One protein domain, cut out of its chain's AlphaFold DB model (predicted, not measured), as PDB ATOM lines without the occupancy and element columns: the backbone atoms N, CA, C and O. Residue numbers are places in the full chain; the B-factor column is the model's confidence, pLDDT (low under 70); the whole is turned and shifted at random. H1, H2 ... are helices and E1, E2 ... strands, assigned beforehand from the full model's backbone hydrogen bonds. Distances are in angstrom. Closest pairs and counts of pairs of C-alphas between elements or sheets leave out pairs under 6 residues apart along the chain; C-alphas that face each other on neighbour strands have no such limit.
ATOM      1  N   ASP A   2      62.027 101.546  36.289       64.00
ATOM      2  CA  ASP A   2      61.498 100.717  37.371       64.00
ATOM      3  C   ASP A   2      60.165 100.117  36.933       64.00
ATOM      4  O   ASP A   2      59.129 100.783  36.945       64.00
ATOM      5  N   PHE A   3      60.197  98.843  36.530       65.69
ATOM      6  CA  PHE A   3      59.028  98.135  36.001       65.69
ATOM      7  C   PHE A   3      57.799  98.266  36.911       65.69
ATOM      8  O   PHE A   3      56.706  98.519  36.413       65.69
ATOM      9  N   ALA A   4      57.976  98.168  38.232       67.38
ATOM     10  CA  ALA A   4      56.895  98.314  39.206       67.38
ATOM     11  C   ALA A   4      56.176  99.674  39.123       67.38
ATOM     12  O   ALA A   4      54.955  99.729  39.234       67.38
ATOM     13  N   GLU A   5      56.909 100.764  38.887       68.50
ATOM     14  CA  GLU A   5      56.353 102.120  38.820       68.50
ATOM     15  C   GLU A   5      55.714 102.399  37.458       68.50
ATOM     16  O   GLU A   5      54.628 102.977  37.403       68.50
ATOM     17  N   SER A   6      56.310 101.910  36.365       63.81
ATOM     18  CA  SER A   6      55.686 101.950  35.033       63.81
ATOM     19  C   SER A   6      54.364 101.171  35.002       63.81
ATOM     20  O   SER A   6      53.373 101.645  34.447       63.81
ATOM     21  N   TRP A   7      54.321 100.002  35.649       66.50
ATOM     22  CA  TRP A   7      53.105  99.204  35.806       66.50
ATOM     23  C   TRP A   7      52.074  99.869  36.722       66.50
ATOM     24  O   TRP A   7      50.893  99.871  36.382       66.50
ATOM     25  N   CYS A   8      52.487 100.450  37.855       73.31
ATOM     26  CA  CYS A   8      51.566 101.140  38.765       73.31
ATOM     27  C   CYS A   8      50.927 102.339  38.057       73.31
ATOM     28  O   CYS A   8      49.707 102.472  38.063       73.31
ATOM     29  N   SER A   9      51.739 103.116  37.334       68.06
ATOM     30  CA  SER A   9      51.287 104.241  36.510       68.06
ATOM     31  C   SER A   9      50.269 103.813  35.449       68.06
ATOM     32  O   SER A   9      49.265 104.494  35.280       68.06
ATOM     33  N   LEU A  10      50.480 102.679  34.758       68.69
ATOM     34  CA  LEU A  10      49.513 102.141  33.789       68.69
ATOM     35  C   LEU A  10      48.204 101.715  34.469       68.69
ATOM     36  O   LEU A  10      47.129 102.122  34.032       68.69
ATOM     37  N   LEU A  11      48.279 100.886  35.516       71.75
ATOM     38  CA  LEU A  11      47.086 100.343  36.172       71.75
ATOM     39  C   LEU A  11      46.258 101.440  36.856       71.75
ATOM     40  O   LEU A  11      45.032 101.357  36.862       71.75
ATOM     41  N   GLU A  12      46.899 102.507  37.340       73.06
ATOM     42  CA  GLU A  12      46.222 103.707  37.836       73.06
ATOM     43  C   GLU A  12      45.386 104.416  36.759       73.06
ATOM     44  O   GLU A  12      44.323 104.930  37.097       73.06
ATOM     45  N   LEU A  13      45.756 104.376  35.467       66.62
ATOM     46  CA  LEU A  13      44.919 104.936  34.388       66.62
ATOM     47  C   LEU A  13      43.569 104.218  34.252       66.62
ATOM     48  O   LEU A  13      42.596 104.841  33.824       66.62
ATOM     49  N   PHE A  14      43.519 102.927  34.596       64.62
ATOM     50  CA  PHE A  14      42.324 102.083  34.512       64.62
ATOM     51  C   PHE A  14      41.437 102.156  35.760       64.62
ATOM     52  O   PHE A  14      40.298 101.689  35.721       64.62
ATOM     53  N   VAL A  15      41.923 102.737  36.864       69.06
ATOM     54  CA  VAL A  15      41.108 102.923  38.068       69.06
ATOM     55  C   VAL A  15      39.960 103.886  37.756       69.06
ATOM     56  O   VAL A  15      40.142 104.932  37.131       69.06
ATOM     57  N   SER A  16      38.755 103.539  38.210       58.38
ATOM     58  CA  SER A  16      37.500 104.223  37.854       58.38
ATOM     59  C   SER A  16      37.445 105.731  38.165       58.38
ATOM     60  O   SER A  16      36.639 106.438  37.557       58.38
ATOM     61  N   SER A  17      38.311 106.233  39.052       54.25
ATOM     62  CA  SER A  17      38.493 107.657  39.375       54.25
ATOM     63  C   SER A  17      39.433 108.417  38.422       54.25
ATOM     64  O   SER A  17      39.364 109.642  38.367       54.25
ATOM     65  N   ALA A  18      40.291 107.729  37.659       49.56
ATOM     66  CA  ALA A  18      41.337 108.327  36.815       49.56
ATOM     67  C   ALA A  18      40.938 108.512  35.334       49.56
ATOM     68  O   ALA A  18      41.652 109.170  34.566       49.56
ATOM     69  N   GLY A  19      39.786 107.967  34.924       47.66
ATOM     70  CA  GLY A  19      39.059 108.377  33.716       47.66
ATOM     71  C   GLY A  19      38.745 107.287  32.686       47.66
ATOM     72  O   GLY A  19      37.787 107.457  31.935       47.66
ATOM     73  N   LEU A  20      39.466 106.159  32.647       52.69
ATOM     74  CA  LEU A  20      39.160 105.068  31.705       52.69
ATOM     75  C   LEU A  20      38.225 104.028  32.336       52.69
ATOM     76  O   LEU A  20      38.670 103.074  32.967       52.69
ATOM     77  N   LYS A  21      36.911 104.165  32.109       52.34
ATOM     78  CA  LYS A  21      35.894 103.164  32.501       52.34
ATOM     79  C   LYS A  21      35.896 101.933  31.578       52.34
ATOM     80  O   LYS A  21      34.883 101.596  30.966       52.34
ATOM     81  N   LEU A  22      37.041 101.263  31.472       51.81
ATOM     82  CA  LEU A  22      37.191 100.019  30.721       51.81
ATOM     83  C   LEU A  22      36.539  98.861  31.489       51.81
ATOM     84  O   LEU A  22      36.905  98.579  32.628       51.81
ATOM     85  N   ARG A  23      35.570  98.190  30.856       55.81
ATOM     86  CA  ARG A  23      34.925  96.980  31.387       55.81
ATOM     87  C   ARG A  23      35.729  95.746  30.988       55.81
ATOM     88  O   ARG A  23      35.432  95.114  29.978       55.81
ATOM     89  N   MET A  24      36.755  95.425  31.767       57.66
ATOM     90  CA  MET A  24      37.660  94.306  31.515       57.66
ATOM     91  C   MET A  24      38.067  93.637  32.828       57.66
ATOM     92  O   MET A  24      38.369  94.302  33.819       57.66
ATOM     93  N   GLN A  25      38.091  92.305  32.833       59.28
ATOM     94  CA  GLN A  25      38.585  91.537  33.972       59.28
ATOM     95  C   GLN A  25      40.117  91.505  33.934       59.28
ATOM     96  O   GLN A  25      40.732  90.803  33.131       59.28
ATOM     97  N   LEU A  26      40.721  92.339  34.779       68.62
ATOM     98  CA  LEU A  26      42.130  92.284  35.135       68.62
ATOM     99  C   LEU A  26      42.311  91.165  36.166       68.62
ATOM    100  O   LEU A  26      41.481  90.993  37.060       68.62
ATOM    101  N   VAL A  27      43.405  90.423  36.043       72.12
ATOM    102  CA  VAL A  27      43.827  89.444  37.050       72.12
ATOM    103  C   VAL A  27      44.285  90.187  38.310       72.12
ATOM    104  O   VAL A  27      45.006  91.177  38.190       72.12
ATOM    105  N   ASP A  28      43.904  89.726  39.506       80.44
ATOM    106  CA  ASP A  28      44.330  90.347  40.767       80.44
ATOM    107  C   ASP A  28      45.862  90.442  40.817       80.44
ATOM    108  O   ASP A  28      46.564  89.430  40.757       80.44
ATOM    109  N   THR A  29      46.369  91.676  40.854       84.06
ATOM    110  CA  THR A  29      47.768  92.032  40.581       84.06
ATOM    111  C   THR A  29      48.322  92.895  41.709       84.06
ATOM    112  O   THR A  29      47.761  93.945  42.023       84.06
ATOM    113  N   VAL A  30      49.451  92.489  42.287       85.75
ATOM    114  CA  VAL A  30      50.162  93.214  43.345       85.75
ATOM    115  C   VAL A  30      51.552  93.598  42.855       85.75
ATOM    116  O   VAL A  30      52.322  92.737  42.432       85.75
ATOM    117  N   LEU A  31      51.881  94.885  42.917       84.94
ATOM    118  CA  LEU A  31      53.162  95.428  42.464       84.94
ATOM    119  C   LEU A  31      54.085  95.709  43.649       84.94
ATOM    120  O   LEU A  31      53.622  96.201  44.679       84.94
ATOM    121  N   PHE A  32      55.383  95.451  43.487       83.19
ATOM    122  CA  PHE A  32      56.394  95.594  44.536       83.19
ATOM    123  C   PHE A  32      57.612  96.389  44.056       83.19
ATOM    124  O   PHE A  32      58.106  96.168  42.954       83.19
ATOM    125  N   LYS A  33      58.142  97.265  44.914       82.19
ATOM    126  CA  LYS A  33      59.440  97.935  44.744       82.19
ATOM    127  C   LYS A  33      60.251  97.749  46.024       82.19
ATOM    128  O   LYS A  33      59.746  97.974  47.121       82.19
ATOM    129  N   SER A  34      61.488  97.268  45.887       75.81
ATOM    130  CA  SER A  34      62.401  96.986  47.011       75.81
ATOM    131  C   SER A  34      61.760  96.155  48.140       75.81
ATOM    132  O   SER A  34      61.910  96.461  49.320       75.81
ATOM    133  N   GLY A  35      60.978  95.130  47.774       75.56
ATOM    134  CA  GLY A  35      60.268  94.247  48.710       75.56
ATOM    135  C   GLY A  35      58.966  94.803  49.312       75.56
ATOM    136  O   GLY A  35      58.206  94.037  49.905       75.56
ATOM    137  N   ARG A  36      58.652  96.095  49.141       82.94
ATOM    138  CA  ARG A  36      57.402  96.711  49.626       82.94
ATOM    139  C   ARG A  36      56.345  96.781  48.531       82.94
ATOM    140  O   ARG A  36      56.661  97.089  47.384       82.94
ATOM    141  N   ALA A  37      55.090  96.527  48.881       85.38
ATOM    142  CA  ALA A  37      53.962  96.666  47.967       85.38
ATOM    143  C   ALA A  37      53.703  98.148  47.625       85.38
ATOM    144  O   ALA A  37      53.566  98.978  48.521       85.38
ATOM    145  N   LEU A  38      53.586  98.469  46.333       83.00
ATOM    146  CA  LEU A  38      53.153  99.784  45.833       83.00
ATOM    147  C   LEU A  38      51.626  99.870  45.694       83.00
ATOM    148  O   LEU A  38      51.013 100.918  45.903       83.00
ATOM    149  N   GLY A  39      50.987  98.765  45.311       83.56
ATOM    150  CA  GLY A  39      49.557  98.731  45.035       83.56
ATOM    151  C   GLY A  39      49.056  97.326  44.733       83.56
ATOM    152  O   GLY A  39      49.801  96.483  44.237       83.56
ATOM    153  N   HIS A  40      47.781  97.099  45.035       87.81
ATOM    154  CA  HIS A  40      47.050  95.871  44.748       87.81
ATOM    155  C   HIS A  40      45.805  96.260  43.947       87.81
ATOM    156  O   HIS A  40      44.956  97.011  44.435       87.81
ATOM    157  N   PHE A  41      45.736  95.780  42.710       85.44
ATOM    158  CA  PHE A  41      44.698  96.073  41.731       85.44
ATOM    159  C   PHE A  41      43.854  94.822  41.474       85.44
ATOM    160  O   PHE A  41      44.392  93.721  41.380       85.44
ATOM    161  N   TYR A  42      42.542  94.998  41.350       82.88
ATOM    162  CA  TYR A  42      41.565  93.932  41.117       82.88
ATOM    163  C   TYR A  42      40.415  94.450  40.249       82.88
ATOM    164  O   TYR A  42      40.157  95.654  40.225       82.88
ATOM    165  N   THR A  43      39.675  93.568  39.574       76.50
ATOM    166  CA  THR A  43      38.419  93.959  38.906       76.50
ATOM    167  C   THR A  43      37.210  93.699  39.809       76.50
ATOM    168  O   THR A  43      37.089  92.650  40.442       76.50
ATOM    169  N   ASN A  44      36.291  94.666  39.884       74.50
ATOM    170  CA  ASN A  44      35.039  94.537  40.627       74.50
ATOM    171  C   ASN A  44      33.962  93.749  39.840       74.50
ATOM    172  O   ASN A  44      34.141  93.394  38.675       74.50
ATOM    173  N   ARG A  45      32.798  93.497  40.461       67.62
ATOM    174  CA  ARG A  45      31.688  92.746  39.830       67.62
ATOM    175  C   ARG A  45      31.104  93.413  38.574       67.62
ATOM    176  O   ARG A  45      30.520  92.715  37.752       67.62
ATOM    177  N   ASP A  46      31.294  94.720  38.404       63.41
ATOM    178  CA  ASP A  46      30.822  95.503  37.251       63.41
ATOM    179  C   ASP A  46      31.829  95.520  36.084       63.41
ATOM    180  O   ASP A  46      31.586  96.149  35.048       63.41
ATOM    181  N   GLY A  47      32.972  94.843  36.249       61.91
ATOM    182  CA  GLY A  47      34.055  94.782  35.273       61.91
ATOM    183  C   GLY A  47      35.038  95.955  35.332       61.91
ATOM    184  O   GLY A  47      35.870  96.059  34.439       61.91
ATOM    185  N   ALA A  48      34.961  96.838  36.334       66.38
ATOM    186  CA  ALA A  48      35.852  97.993  36.464       66.38
ATOM    187  C   ALA A  48      37.093  97.675  37.313       66.38
ATOM    188  O   ALA A  48      36.984  97.058  38.378       66.38
ATOM    189  N   VAL A  49      38.265  98.150  36.879       72.62
ATOM    190  CA  VAL A  49      39.512  98.038  37.651       72.62
ATOM    191  C   VAL A  49      39.460  98.967  38.868       72.62
ATOM    192  O   VAL A  49      39.058 100.131  38.792       72.62
ATOM    193  N   CYS A  50      39.857  98.422  40.011       78.19
ATOM    194  CA  CYS A  50      39.876  99.047  41.325       78.19
ATOM    195  C   CYS A  50      41.243  98.811  41.988       78.19
ATOM    196  O   CYS A  50      41.957  97.870  41.640       78.19
ATOM    197  N   ARG A  51      41.598  99.651  42.963       85.00
ATOM    198  CA  ARG A  51      42.802  99.517  43.798       85.00
ATOM    199  C   ARG A  51      42.362  99.413  45.257       85.00
ATOM    200  O   ARG A  51      41.502 100.187  45.672       85.00
ATOM    201  N   PHE A  52      42.939  98.491  46.025       83.81
ATOM    202  CA  PHE A  52      42.764  98.473  47.484       83.81
ATOM    203  C   PHE A  52      43.380  99.727  48.117       83.81
ATOM    204  O   PHE A  52      44.376 100.256  47.610       83.81
ATOM    205  N   SER A  53      42.830 100.201  49.237       83.38
ATOM    206  CA  SER A  53      43.465 101.289  49.983       83.38
ATOM    207  C   SER A  53      44.799 100.813  50.569       83.38
ATOM    208  O   SER A  53      44.963  99.646  50.923       83.38
ATOM    209  N   ALA A  54      45.775 101.713  50.698       79.75
ATOM    210  CA  ALA A  54      47.122 101.334  51.134       79.75
ATOM    211  C   ALA A  54      47.176 100.737  52.562       79.75
ATOM    212  O   ALA A  54      48.141 100.057  52.895       79.75
ATOM    213  N   HIS A  55      46.137 100.943  53.383       77.44
ATOM    214  CA  HIS A  55      45.994 100.327  54.708       77.44
ATOM    215  C   HIS A  55      45.448  98.885  54.667       77.44
ATOM    216  O   HIS A  55      45.671  98.128  55.605       77.44
ATOM    217  N   GLU A  56      44.755  98.486  53.595       81.19
ATOM    218  CA  GLU A  56      44.240  97.117  53.409       81.19
ATOM    219  C   GLU A  56      45.288  96.172  52.799       81.19
ATOM    220  O   GLU A  56      45.106  94.952  52.806       81.19
ATOM    221  N   ILE A  57      46.384  96.712  52.254       86.19
ATOM    222  CA  ILE A  57      47.455  95.948  51.606       86.19
ATOM    223  C   ILE A  57      48.454  95.481  52.675       86.19
ATOM    224  O   ILE A  57      49.371  96.204  53.055       86.19
ATOM    225  N   THR A  58      48.285  94.243  53.135       85.69
ATOM    226  CA  THR A  58      49.156  93.573  54.116       85.69
ATOM    227  C   THR A  58      49.659  92.248  53.547       85.69
ATOM    228  O   THR A  58      49.022  91.685  52.653       85.69
ATOM    229  N   ARG A  59      50.757  91.696  54.078       85.12
ATOM    230  CA  ARG A  59      51.224  90.329  53.752       85.12
ATOM    231  C   ARG A  59      50.083  89.312  53.846       85.12
ATOM    232  O   ARG A  59      49.856  88.529  52.924       85.12
ATOM    233  N   SER A  60      49.338  89.364  54.947       83.94
ATOM    234  CA  SER A  60      48.241  88.441  55.238       83.94
ATOM    235  C   SER A  60      47.067  88.601  54.273       83.94
ATOM    236  O   SER A  60      46.584  87.595  53.756       83.94
ATOM    237  N   SER A  61      46.636  89.832  53.974       86.38
ATOM    238  CA  SER A  61      45.521  90.070  53.046       86.38
ATOM    239  C   SER A  61      45.887  89.748  51.594       86.38
ATOM    240  O   SER A  61      45.057  89.188  50.882       86.38
ATOM    241  N   ILE A  62      47.132  90.001  51.163       87.38
ATOM    242  CA  ILE A  62      47.639  89.558  49.852       87.38
ATOM    243  C   ILE A  62      47.604  88.027  49.763       87.38
ATOM    244  O   ILE A  62      47.018  87.483  48.826       87.38
ATOM    245  N   TYR A  63      48.176  87.323  50.748       87.88
ATOM    246  CA  TYR A  63      48.191  85.857  50.771       87.88
ATOM    247  C   TYR A  63      46.778  85.263  50.760       87.88
ATOM    248  O   TYR A  63      46.473  84.421  49.916       87.88
ATOM    249  N   GLN A  64      45.903  85.723  51.661       87.25
ATOM    250  CA  GLN A  64      44.521  85.250  51.765       87.25
ATOM    251  C   GLN A  64      43.739  85.509  50.474       87.25
ATOM    252  O   GLN A  64      43.045  84.613  49.994       87.25
ATOM    253  N   ARG A  65      43.882  86.697  49.868       86.44
ATOM    254  CA  ARG A  65      43.198  87.043  48.617       86.44
ATOM    255  C   ARG A  65      43.649  86.148  47.465       86.44
ATOM    256  O   ARG A  65      42.796  85.530  46.834       86.44
ATOM    257  N   LEU A  66      44.956  86.007  47.235       83.81
ATOM    258  CA  LEU A  66      45.482  85.138  46.175       83.81
ATOM    259  C   LEU A  66      45.093  83.665  46.405       83.81
ATOM    260  O   LEU A  66      44.656  82.997  45.471       83.81
ATOM    261  N   ALA A  67      45.157  83.177  47.649       83.12
ATOM    262  CA  ALA A  67      44.721  81.825  48.001       83.12
ATOM    263  C   ALA A  67      43.205  81.608  47.827       83.12
ATOM    264  O   ALA A  67      42.798  80.509  47.463       83.12
ATOM    265  N   SER A  68      42.371  82.636  48.031       81.38
ATOM    266  CA  SER A  68      40.912  82.554  47.826       81.38
ATOM    267  C   SER A  68      40.484  82.510  46.351       81.38
ATOM    268  O   SER A  68      39.367  82.096  46.054       81.38
ATOM    269  N   LEU A  69      41.365  82.920  45.432       73.81
ATOM    270  CA  LEU A  69      41.129  82.926  43.981       73.81
ATOM    271  C   LEU A  69      41.682  81.680  43.269       73.81
ATOM    272  O   LEU A  69      41.475  81.507  42.067       73.81
ATOM    273  N   HIS A  70      42.386  80.807  43.989       72.50
ATOM    274  CA  HIS A  70      42.923  79.564  43.449       72.50
ATOM    275  C   HIS A  70      41.796  78.596  43.048       72.50
ATOM    276  O   HIS A  70      40.945  78.233  43.860       72.50
ATOM    277  N   ASN A  71      41.824  78.130  41.796       68.31
ATOM    278  CA  ASN A  71      40.911  77.087  41.340       68.31
ATOM    279  C   ASN A  71      41.312  75.725  41.934       68.31
ATOM    280  O   ASN A  71      42.359  75.178  41.574       68.31
ATOM    281  N   LEU A  72      40.441  75.209  42.805       62.75
ATOM    282  CA  LEU A  72      40.556  73.939  43.529       62.75
ATOM    283  C   LEU A  72      40.319  72.689  42.660       62.75
ATOM    284  O   LEU A  72      40.595  71.588  43.126       62.75
ATOM    285  N   ASP A  73      39.785  72.821  41.439       63.41
ATOM    286  CA  ASP A  73      39.491  71.683  40.554       63.41
ATOM    287  C   ASP A  73      40.789  70.988  40.077       63.41
ATOM    288  O   ASP A  73      41.522  71.565  39.261       63.41
ATOM    289  N   PRO A  74      41.081  69.738  40.504       63.25
ATOM    290  CA  PRO A  74      42.318  69.050  40.136       63.25
ATOM    291  C   PRO A  74      42.391  68.669  38.651       63.25
ATOM    292  O   PRO A  74      43.479  68.409  38.146       63.25
ATOM    293  N   SER A  75      41.260  68.641  37.933       59.25
ATOM    294  CA  SER A  75      41.239  68.386  36.487       59.25
ATOM    295  C   SER A  75      41.704  69.597  35.669       59.25
ATOM    296  O   SER A  75      42.201  69.440  34.554       59.25
ATOM    297  N   LEU A  76      41.590  70.799  36.245       62.59
ATOM    298  CA  LEU A  76      42.004  72.066  35.645       62.59
ATOM    299  C   LEU A  76      43.357  72.547  36.196       62.59
ATOM    300  O   LEU A  76      44.174  73.072  35.441       62.59
ATOM    301  N   ASN A  77      43.624  72.344  37.488       70.88
ATOM    302  CA  ASN A  77      44.858  72.761  38.158       70.88
ATOM    303  C   ASN A  77      45.600  71.578  38.824       70.88
ATOM    304  O   ASN A  77      45.829  71.608  40.036       70.88
ATOM    305  N   PRO A  78      46.023  70.544  38.066       65.38
ATOM    306  CA  PRO A  78      46.594  69.310  38.626       65.38
ATOM    307  C   PRO A  78      47.890  69.507  39.426       65.38
ATOM    308  O   PRO A  78      48.304  68.606  40.144       65.38
ATOM    309  N   TYR A  79      48.535  70.671  39.325       71.50
ATOM    310  CA  TYR A  79      49.781  71.006  40.023       71.50
ATOM    311  C   TYR A  79      49.581  71.964  41.215       71.50
ATOM    312  O   TYR A  79      50.536  72.242  41.934       71.50
ATOM    313  N   GLY A  80      48.367  72.475  41.450       75.00
ATOM    314  CA  GLY A  80      48.059  73.288  42.634       75.00
ATOM    315  C   GLY A  80      48.683  74.693  42.668       75.00
ATOM    316  O   GLY A  80      48.980  75.201  43.753       75.00
ATOM    317  N   TYR A  81      48.908  75.338  41.517       79.31
ATOM    318  CA  TYR A  81      49.455  76.705  41.483       79.31
ATOM    319  C   TYR A  81      48.419  77.742  41.952       79.31
ATOM    320  O   TYR A  81      47.217  77.592  41.706       79.31
ATOM    321  N   ILE A  82      48.891  78.802  42.618       79.75
ATOM    322  CA  ILE A  82      48.068  79.873  43.212       79.75
ATOM    323  C   ILE A  82      48.404  81.250  42.627       79.75
ATOM    324  O   ILE A  82      47.506  82.068  42.435       79.75
ATOM    325  N   ALA A  83      49.674  81.514  42.313       81.31
ATOM    326  CA  ALA A  83      50.117  82.813  41.807       81.31
ATOM    327  C   ALA A  83      51.220  82.692  40.742       81.31
ATOM    328  O   ALA A  83      51.867  81.653  40.610       81.31
ATOM    329  N   VAL A  84      51.441  83.782  40.008       79.94
ATOM    330  CA  VAL A  84      52.562  84.002  39.088       79.94
ATOM    331  C   VAL A  84      53.436  85.119  39.658       79.94
ATOM    332  O   VAL A  84      52.914  86.141  40.096       79.94
ATOM    333  N   ALA A  85      54.752  84.927  39.666       79.56
ATOM    334  CA  ALA A  85      55.744  85.885  40.139       79.56
ATOM    335  C   ALA A  85      56.643  86.342  38.991       79.56
ATOM    336  O   ALA A  85      57.270  85.505  38.338       79.56
ATOM    337  N   HIS A  86      56.723  87.653  38.769       77.12
ATOM    338  CA  HIS A  86      57.468  88.261  37.669       77.12
ATOM    339  C   HIS A  86      58.674  89.048  38.194       77.12
ATOM    340  O   HIS A  86      58.544  89.948  39.028       77.12
ATOM    341  N   TYR A  87      59.851  88.707  37.676       77.38
ATOM    342  CA  TYR A  87      61.138  89.265  38.079       77.38
ATOM    343  C   TYR A  87      61.672  90.212  36.998       77.38
ATOM    344  O   TYR A  87      61.461  89.993  35.805       77.38
ATOM    345  N   SER A  88      62.400  91.255  37.403       69.50
ATOM    346  CA  SER A  88      62.979  92.281  36.517       69.50
ATOM    347  C   SER A  88      63.968  91.723  35.485       69.50
ATOM    348  O   SER A  88      64.229  92.355  34.467       69.50
ATOM    349  N   THR A  89      64.456  90.500  35.706       66.00
ATOM    350  CA  THR A  89      65.235  89.681  34.765       66.00
ATOM    351  C   THR A  89      64.425  89.156  33.569       66.00
ATOM    352  O   THR A  89      64.975  88.460  32.718       66.00
ATOM    353  N   GLY A  90      63.116  89.428  33.507       58.09
ATOM    354  CA  GLY A  90      62.190  88.884  32.508       58.09
ATOM    355  C   GLY A  90      61.733  87.448  32.795       58.09
ATOM    356  O   GLY A  90      60.928  86.892  32.048       58.09
ATOM    357  N   VAL A  91      62.216  86.833  33.880       62.75
ATOM    358  CA  VAL A  91      61.791  85.497  34.311       62.75
ATOM    359  C   VAL A  91      60.437  85.587  35.016       62.75
ATOM    360  O   VAL A  91      60.207  86.468  35.843       62.75
ATOM    361  N   SER A  92      59.542  84.650  34.707       69.44
ATOM    362  CA  SER A  92      58.270  84.466  35.413       69.44
ATOM    363  C   SER A  92      58.191  83.046  35.977       69.44
ATOM    364  O   SER A  92      58.554  82.096  35.285       69.44
ATOM    365  N   ARG A  93      57.731  82.896  37.223       70.94
ATOM    366  CA  ARG A  93      57.659  81.623  37.966       70.94
ATOM    367  C   ARG A  93      56.251  81.412  38.518       70.94
ATOM    368  O   ARG A  93      55.670  82.355  39.048       70.94
ATOM    369  N   LEU A  94      55.708  80.198  38.426       76.81
ATOM    370  CA  LEU A  94      54.489  79.845  39.161       76.81
ATOM    371  C   LEU A  94      54.815  79.547  40.624       76.81
ATOM    372  O   LEU A  94      55.892  79.049  40.935       76.81
ATOM    373  N   LEU A  95      53.871  79.856  41.509       78.69
ATOM    374  CA  LEU A  95      53.978  79.615  42.941       78.69
ATOM    375  C   LEU A  95      52.859  78.677  43.403       78.69
ATOM    376  O   LEU A  95      51.669  79.004  43.303       78.69
ATOM    377  N   LYS A  96      53.246  77.528  43.955       85.44
ATOM    378  CA  LYS A  96      52.409  76.665  44.800       85.44
ATOM    379  C   LYS A  96      52.206  77.321  46.176       85.44
ATOM    380  O   LYS A  96      52.928  78.246  46.555       85.44
ATOM    381  N   ARG A  97      51.241  76.833  46.967       83.69
ATOM    382  CA  ARG A  97      50.848  77.429  48.267       83.69
ATOM    383  C   ARG A  97      52.017  77.700  49.227       83.69
ATOM    384  O   ARG A  97      52.072  78.776  49.819       83.69
ATOM    385  N   ALA A  98      52.945  76.750  49.357       82.19
ATOM    386  CA  ALA A  98      54.118  76.876  50.227       82.19
ATOM    387  C   ALA A  98      55.154  77.886  49.694       82.19
ATOM    388  O   ALA A  98      55.755  78.624  50.469       82.19
ATOM    389  N   GLU A  99      55.328  77.972  48.373       83.81
ATOM    390  CA  GLU A  99      56.246  78.929  47.741       83.81
ATOM    391  C   GLU A  99      55.711  80.360  47.844       83.81
ATOM    392  O   GLU A  99      56.463  81.281  48.145       83.81
ATOM    393  N   LEU A 100      54.396  80.546  47.670       85.62
ATOM    394  CA  LEU A 100      53.748  81.832  47.916       85.62
ATOM    395  C   LEU A 100      53.885  82.248  49.386       85.62
ATOM    396  O   LEU A 100      54.173  83.407  49.658       85.62
ATOM    397  N   GLN A 101      53.745  81.317  50.334       85.62
ATOM    398  CA  GLN A 101      53.968  81.597  51.756       85.62
ATOM    399  C   GLN A 101      55.430  81.989  52.051       85.62
ATOM    400  O   GLN A 101      55.661  82.913  52.830       85.62
ATOM    401  N   ALA A 102      56.410  81.358  51.393       83.00
ATOM    402  CA  ALA A 102      57.818  81.749  51.492       83.00
ATOM    403  C   ALA A 102      58.061  83.163  50.931       83.00
ATOM    404  O   ALA A 102      58.644  83.998  51.622       83.00
ATOM    405  N   VAL A 103      57.529  83.481  49.745       84.56
ATOM    406  CA  VAL A 103      57.591  84.832  49.150       84.56
ATOM    407  C   VAL A 103      56.941  85.876  50.072       84.56
ATOM    408  O   VAL A 103      57.514  86.938  50.317       84.56
ATOM    409  N   MET A 104      55.780  85.562  50.654       85.69
ATOM    410  CA  MET A 104      55.083  86.429  51.611       85.69
ATOM    411  C   MET A 104      55.831  86.620  52.938       85.69
ATOM    412  O   MET A 104      55.509  87.555  53.659       85.69
ATOM    413  N   SER A 105      56.834  85.799  53.275       82.25
ATOM    414  CA  SER A 105      57.693  86.063  54.444       82.25
ATOM    415  C   SER A 105      58.703  87.195  54.197       82.25
ATOM    416  O   SER A 105      59.131  87.856  55.141       82.25
ATOM    417  N   VAL A 106      59.047  87.443  52.926       81.38
ATOM    418  CA  VAL A 106      60.078  88.403  52.497       81.38
ATOM    419  C   VAL A 106      59.491  89.761  52.118       81.38
ATOM    420  O   VAL A 106      60.100  90.798  52.374       81.38
ATOM    421  N   LEU A 107      58.310  89.772  51.501       83.38
ATOM    422  CA  LEU A 107      57.643  91.005  51.080       83.38
ATOM    423  C   LEU A 107      56.955  91.713  52.256       83.38
ATOM    424  O   LEU A 107      56.743  91.119  53.307       83.38
ATOM    425  N   SER A 108      56.606  92.989  52.091       81.88
ATOM    426  CA  SER A 108      55.904  93.801  53.100       81.88
ATOM    427  C   SER A 108      54.793  94.651  52.474       81.88
ATOM    428  O   SER A 108      54.910  95.088  51.327       81.88
ATOM    429  N   GLY A 109      53.726  94.919  53.227       80.50
ATOM    430  CA  GLY A 109      52.721  95.937  52.881       80.50
ATOM    431  C   GLY A 109      53.295  97.371  52.860       80.50
ATOM    432  O   GLY A 109      54.404  97.585  53.355       80.50
ATOM    433  N   PRO A 110      52.568  98.379  52.331       77.06
ATOM    434  CA  PRO A 110      53.086  99.744  52.157       77.06
ATOM    435  C   PRO A 110      53.490 100.418  53.477       77.06
ATOM    436  O   PRO A 110      54.447 101.189  53.515       77.06
ATOM    437  N   TYR A 111      52.772 100.090  54.557       76.44
ATOM    438  CA  TYR A 111      52.979 100.604  55.915       76.44
ATOM    439  C   TYR A 111      53.486  99.536  56.900       76.44
ATOM    440  O   TYR A 111      53.477  99.757  58.109       76.44
ATOM    441  N   GLU A 112      53.897  98.361  56.415       75.50
ATOM    442  CA  GLU A 112      54.446  97.316  57.280       75.50
ATOM    443  C   GLU A 112      55.952  97.505  57.478       75.50
ATOM    444  O   GLU A 112      56.735  97.466  56.526       75.50
ATOM    445  N   PHE A 113      56.371  97.629  58.735       61.28
ATOM    446  CA  PHE A 113      57.777  97.690  59.118       61.28
ATOM    447  C   PHE A 113      58.245  96.308  59.582       61.28
ATOM    448  O   PHE A 113      57.937  95.876  60.689       61.28
ATOM    449  N   GLY A 114      58.990  95.609  58.727       58.62
ATOM    450  CA  GLY A 114      59.644  94.351  59.078       58.62
ATOM    451  C   GLY A 114      60.739  94.017  58.076       58.62
ATOM    452  O   GLY A 114      60.451  93.819  56.897       58.62
ATOM    453  N   GLU A 115      61.987  93.967  58.537       56.72
ATOM    454  CA  GLU A 115      63.125  93.584  57.702       56.72
ATOM    455  C   GLU A 115      63.107  92.073  57.444       56.72
ATOM    456  O   GLU A 115      63.089  91.262  58.371       56.72
ATOM    457  N   ALA A 116      63.112  91.684  56.169       61.75
ATOM    458  CA  ALA A 116      63.285  90.291  55.787       61.75
ATOM    459  C   ALA A 116      64.746  89.857  56.008       61.75
ATOM    460  O   ALA A 116      65.656  90.640  55.720       61.75
ATOM    461  N   PRO A 117      65.017  88.610  56.439       64.44
ATOM    462  CA  PRO A 117      66.387  88.120  56.563       64.44
ATOM    463  C   PRO A 117      67.135  88.256  55.224       64.44
ATOM    464  O   PRO A 117      66.619  87.798  54.199       64.44
ATOM    465  N   PRO A 118      68.350  88.837  55.183       60.94
ATOM    466  CA  PRO A 118      68.979  89.252  53.923       60.94
ATOM    467  C   PRO A 118      69.247  88.089  52.951       60.94
ATOM    468  O   PRO A 118      69.192  88.260  51.738       60.94
ATOM    469  N   HIS A 119      69.452  86.876  53.475       62.47
ATOM    470  CA  HIS A 119      69.633  85.652  52.686       62.47
ATOM    471  C   HIS A 119      68.341  85.123  52.025       62.47
ATOM    472  O   HIS A 119      68.420  84.303  51.111       62.47
ATOM    473  N   LEU A 120      67.164  85.564  52.485       63.09
ATOM    474  CA  LEU A 120      65.862  85.318  51.852       63.09
ATOM    475  C   LEU A 120      65.460  86.493  50.950       63.09
ATOM    476  O   LEU A 120      64.928  86.267  49.866       63.09
ATOM    477  N   ALA A 121      65.792  87.732  51.336       65.62
ATOM    478  CA  ALA A 121      65.615  88.913  50.487       65.62
ATOM    479  C   ALA A 121      66.333  88.761  49.132       65.62
ATOM    480  O   ALA A 121      65.714  88.952  48.087       65.62
ATOM    481  N   ALA A 122      67.590  88.301  49.141       66.00
ATOM    482  CA  ALA A 122      68.373  88.044  47.929       66.00
ATOM    483  C   ALA A 122      67.766  86.968  46.997       66.00
ATOM    484  O   ALA A 122      68.021  86.979  45.796       66.00
ATOM    485  N   GLN A 123      66.937  86.046  47.505       68.81
ATOM    486  CA  GLN A 123      66.283  85.019  46.670       68.81
ATOM    487  C   GLN A 123      65.096  85.566  45.866       68.81
ATOM    488  O   GLN A 123      64.681  84.943  44.887       68.81
ATOM    489  N   HIS A 124      64.563  86.726  46.264       74.12
ATOM    490  CA  HIS A 124      63.475  87.417  45.572       74.12
ATOM    491  C   HIS A 124      63.877  88.817  45.086       74.12
ATOM    492  O   HIS A 124      63.020  89.655  44.797       74.12
ATOM    493  N   GLU A 125      65.182  89.064  44.950       71.62
ATOM    494  CA  GLU A 125      65.713  90.296  44.380       71.62
ATOM    495  C   GLU A 125      65.176  90.503  42.951       71.62
ATOM    496  O   GLU A 125      65.129  89.585  42.128       71.62
ATOM    497  N   GLY A 126      64.691  91.713  42.668       71.75
ATOM    498  CA  GLY A 126      64.055  92.044  41.392       71.75
ATOM    499  C   GLY A 126      62.612  91.550  41.203       71.75
ATOM    500  O   GLY A 126      62.050  91.805  40.138       71.75
ATOM    501  N   LEU A 127      61.975  90.890  42.180       82.50
ATOM    502  CA  LEU A 127      60.531  90.608  42.126       82.50
ATOM    503  C   LEU A 127      59.741  91.929  42.109       82.50
ATOM    504  O   LEU A 127      59.801  92.695  43.069       82.50
ATOM    505  N   PHE A 128      58.993  92.186  41.029       79.81
ATOM    506  CA  PHE A 128      58.270  93.454  40.838       79.81
ATOM    507  C   PHE A 128      56.744  93.302  40.756       79.81
ATOM    508  O   PHE A 128      56.020  94.282  40.929       79.81
ATOM    509  N   CYS A 129      56.238  92.094  40.490       82.44
ATOM    510  CA  CYS A 129      54.809  91.830  40.331       82.44
ATOM    511  C   CYS A 129      54.441  90.395  40.752       82.44
ATOM    512  O   CYS A 129      55.142  89.439  40.407       82.44
ATOM    513  N   LEU A 130      53.325  90.255  41.472       83.62
ATOM    514  CA  LEU A 130      52.603  89.002  41.706       83.62
ATOM    515  C   LEU A 130      51.205  89.099  41.086       83.62
ATOM    516  O   LEU A 130      50.526  90.105  41.273       83.62
ATOM    517  N   GLN A 131      50.746  88.042  40.419       82.88
ATOM    518  CA  GLN A 131      49.381  87.939  39.883       82.88
ATOM    519  C   GLN A 131      48.710  86.637  40.335       82.88
ATOM    520  O   GLN A 131      49.392  85.626  40.497       82.88
ATOM    521  N   SER A 132      47.386  86.614  40.520       79.00
ATOM    522  CA  SER A 132      46.662  85.359  40.795       79.00
ATOM    523  C   SER A 132      46.719  84.403  39.596       79.00
ATOM    524  O   SER A 132      46.556  84.824  38.452       79.00
ATOM    525  N   TYR A 133      46.917  83.106  39.832       75.06
ATOM    526  CA  TYR A 133      46.989  82.116  38.758       75.06
ATOM    527  C   TYR A 133      45.591  81.679  38.295       75.06
ATOM    528  O   TYR A 133      44.885  80.955  38.998       75.06
ATOM    529  N   LEU A 134      45.218  82.075  37.076       68.38
ATOM    530  CA  LEU A 134      44.033  81.571  36.382       68.38
ATOM    531  C   LEU A 134      44.420  80.435  35.428       68.38
ATOM    532  O   LEU A 134      45.317  80.588  34.601       68.38
ATOM    533  N   VAL A 135      43.703  79.308  35.496       62.12
ATOM    534  CA  VAL A 135      43.879  78.201  34.543       62.12
ATOM    535  C   VAL A 135      43.346  78.617  33.162       62.12
ATOM    536  O   VAL A 135      42.159  78.932  33.045       62.12
ATOM    537  N   PRO A 136      44.157  78.574  32.089       55.88
ATOM    538  CA  PRO A 136      43.672  78.857  30.744       55.88
ATOM    539  C   PRO A 136      42.879  77.667  30.181       55.88
ATOM    540  O   PRO A 136      43.451  76.663  29.764       55.88
TER     541      PRO A 136
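AT A GLANCE: This is residues 2 to 136 of the 916 residues of an uncharacterized protein of Chlamydomonas reinhardtii (UniProt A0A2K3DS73). A strongly twisted six-stranded sheet has helices on both faces, making three layers: H1 covers part of one face, while H2 and H3 pack side by side on the other, and H4 sits beyond H3. The 135 printed residues hold four named helices and six named strands, in the order H1 E1 E2 E3 H2 E4 E5 H3 H4 E6, a mixed class of helices and strands. The sheet, E3 E2 E1 E6 E4 E5, is antiparallel throughout. The whole is compact, with a radius of gyration of the C-alphas of 14.7 A and spans of 43 by 38 by 27 A.

HOW THE PARTS SIT: Look first at the sheet: E3 at residues 49 to 51, E2 at 36 to 43, E1 at 29 to 33, E6 at 127 to 132, E4 at 81 to 87 and E5 at 92 to 96. E1, E2 and E3 form a meander, each strand the antiparallel neighbour of the one before, with hairpins E1 and E2, and E2 and E3. Within hydrogen-bond range you find N 50 and O 42 at 2.8 A for E3 and E2, N 38 and O 31 at 2.8 A for E2 and E1, N 30 and O 130 at 2.8 A for E1 and E6, N 84 and O 131 at 2.8 A for E6 and E4, and N 85 and O 93 at 2.8 A for the hairpin E4 and E5. H1, residues 3 to 14, is on the sheet at a height of 8.6 A, slantwise to the strands; its closest C-alphas to E1 are Ala 4 and Leu 31, 5.7 A. On the opposite face, H2, residues 59 to 68, lies over E6 at a height of 8.4 A, along the strands; the closest C-alphas are Leu 66 and Ser 132, 5.5 A. H3, residues 97 to 106, is on the same face and touches H2, opposite ways at a shallow tilt of 18 degrees; Arg 59 and Met 104 have the closest C-alphas, 5.9 A. H4, residues 118 to 124, touches H3 at a steep tilt of 53 degrees, with C-alphas 106 and 121 closest at 5.9 A; it is only just not on the sheet, with 4 pairs of C-alphas within 10 A. E5, H3, H4 and E6 make a split strand-helix-strand unit, two strands running the same way with E4 between them, and its crossover is right-handed. Every O i to N i+4 pair is within hydrogen-bond range in H2; H1 has 6 of 8, H3 5 of 6 and H4 1 of 3, beside 3 of 4 O i to N i+3 pairs in H4.

IN THESE COORDINATES: Find C-alpha 3 at (59.028, 98.135, 36.001); from there H1 runs 17.2 A to C-alpha 14. E2 is 22.0 A long, E4 17.5 A and H3 15.0 A. E6 ends at C-alpha 132, (46.662, 85.359, 40.795).

THE WHOLE: The C-alphas farthest apart are those of Lys 21 and His 119, 43.0 A. The printed part has no cut. The long links are H1 to E1, H2 to E4 and H3 to H4. The mean pLDDT of the printed part is 73.5, and 52 residues are under 70, among them 13 to 26 and 113 to 123.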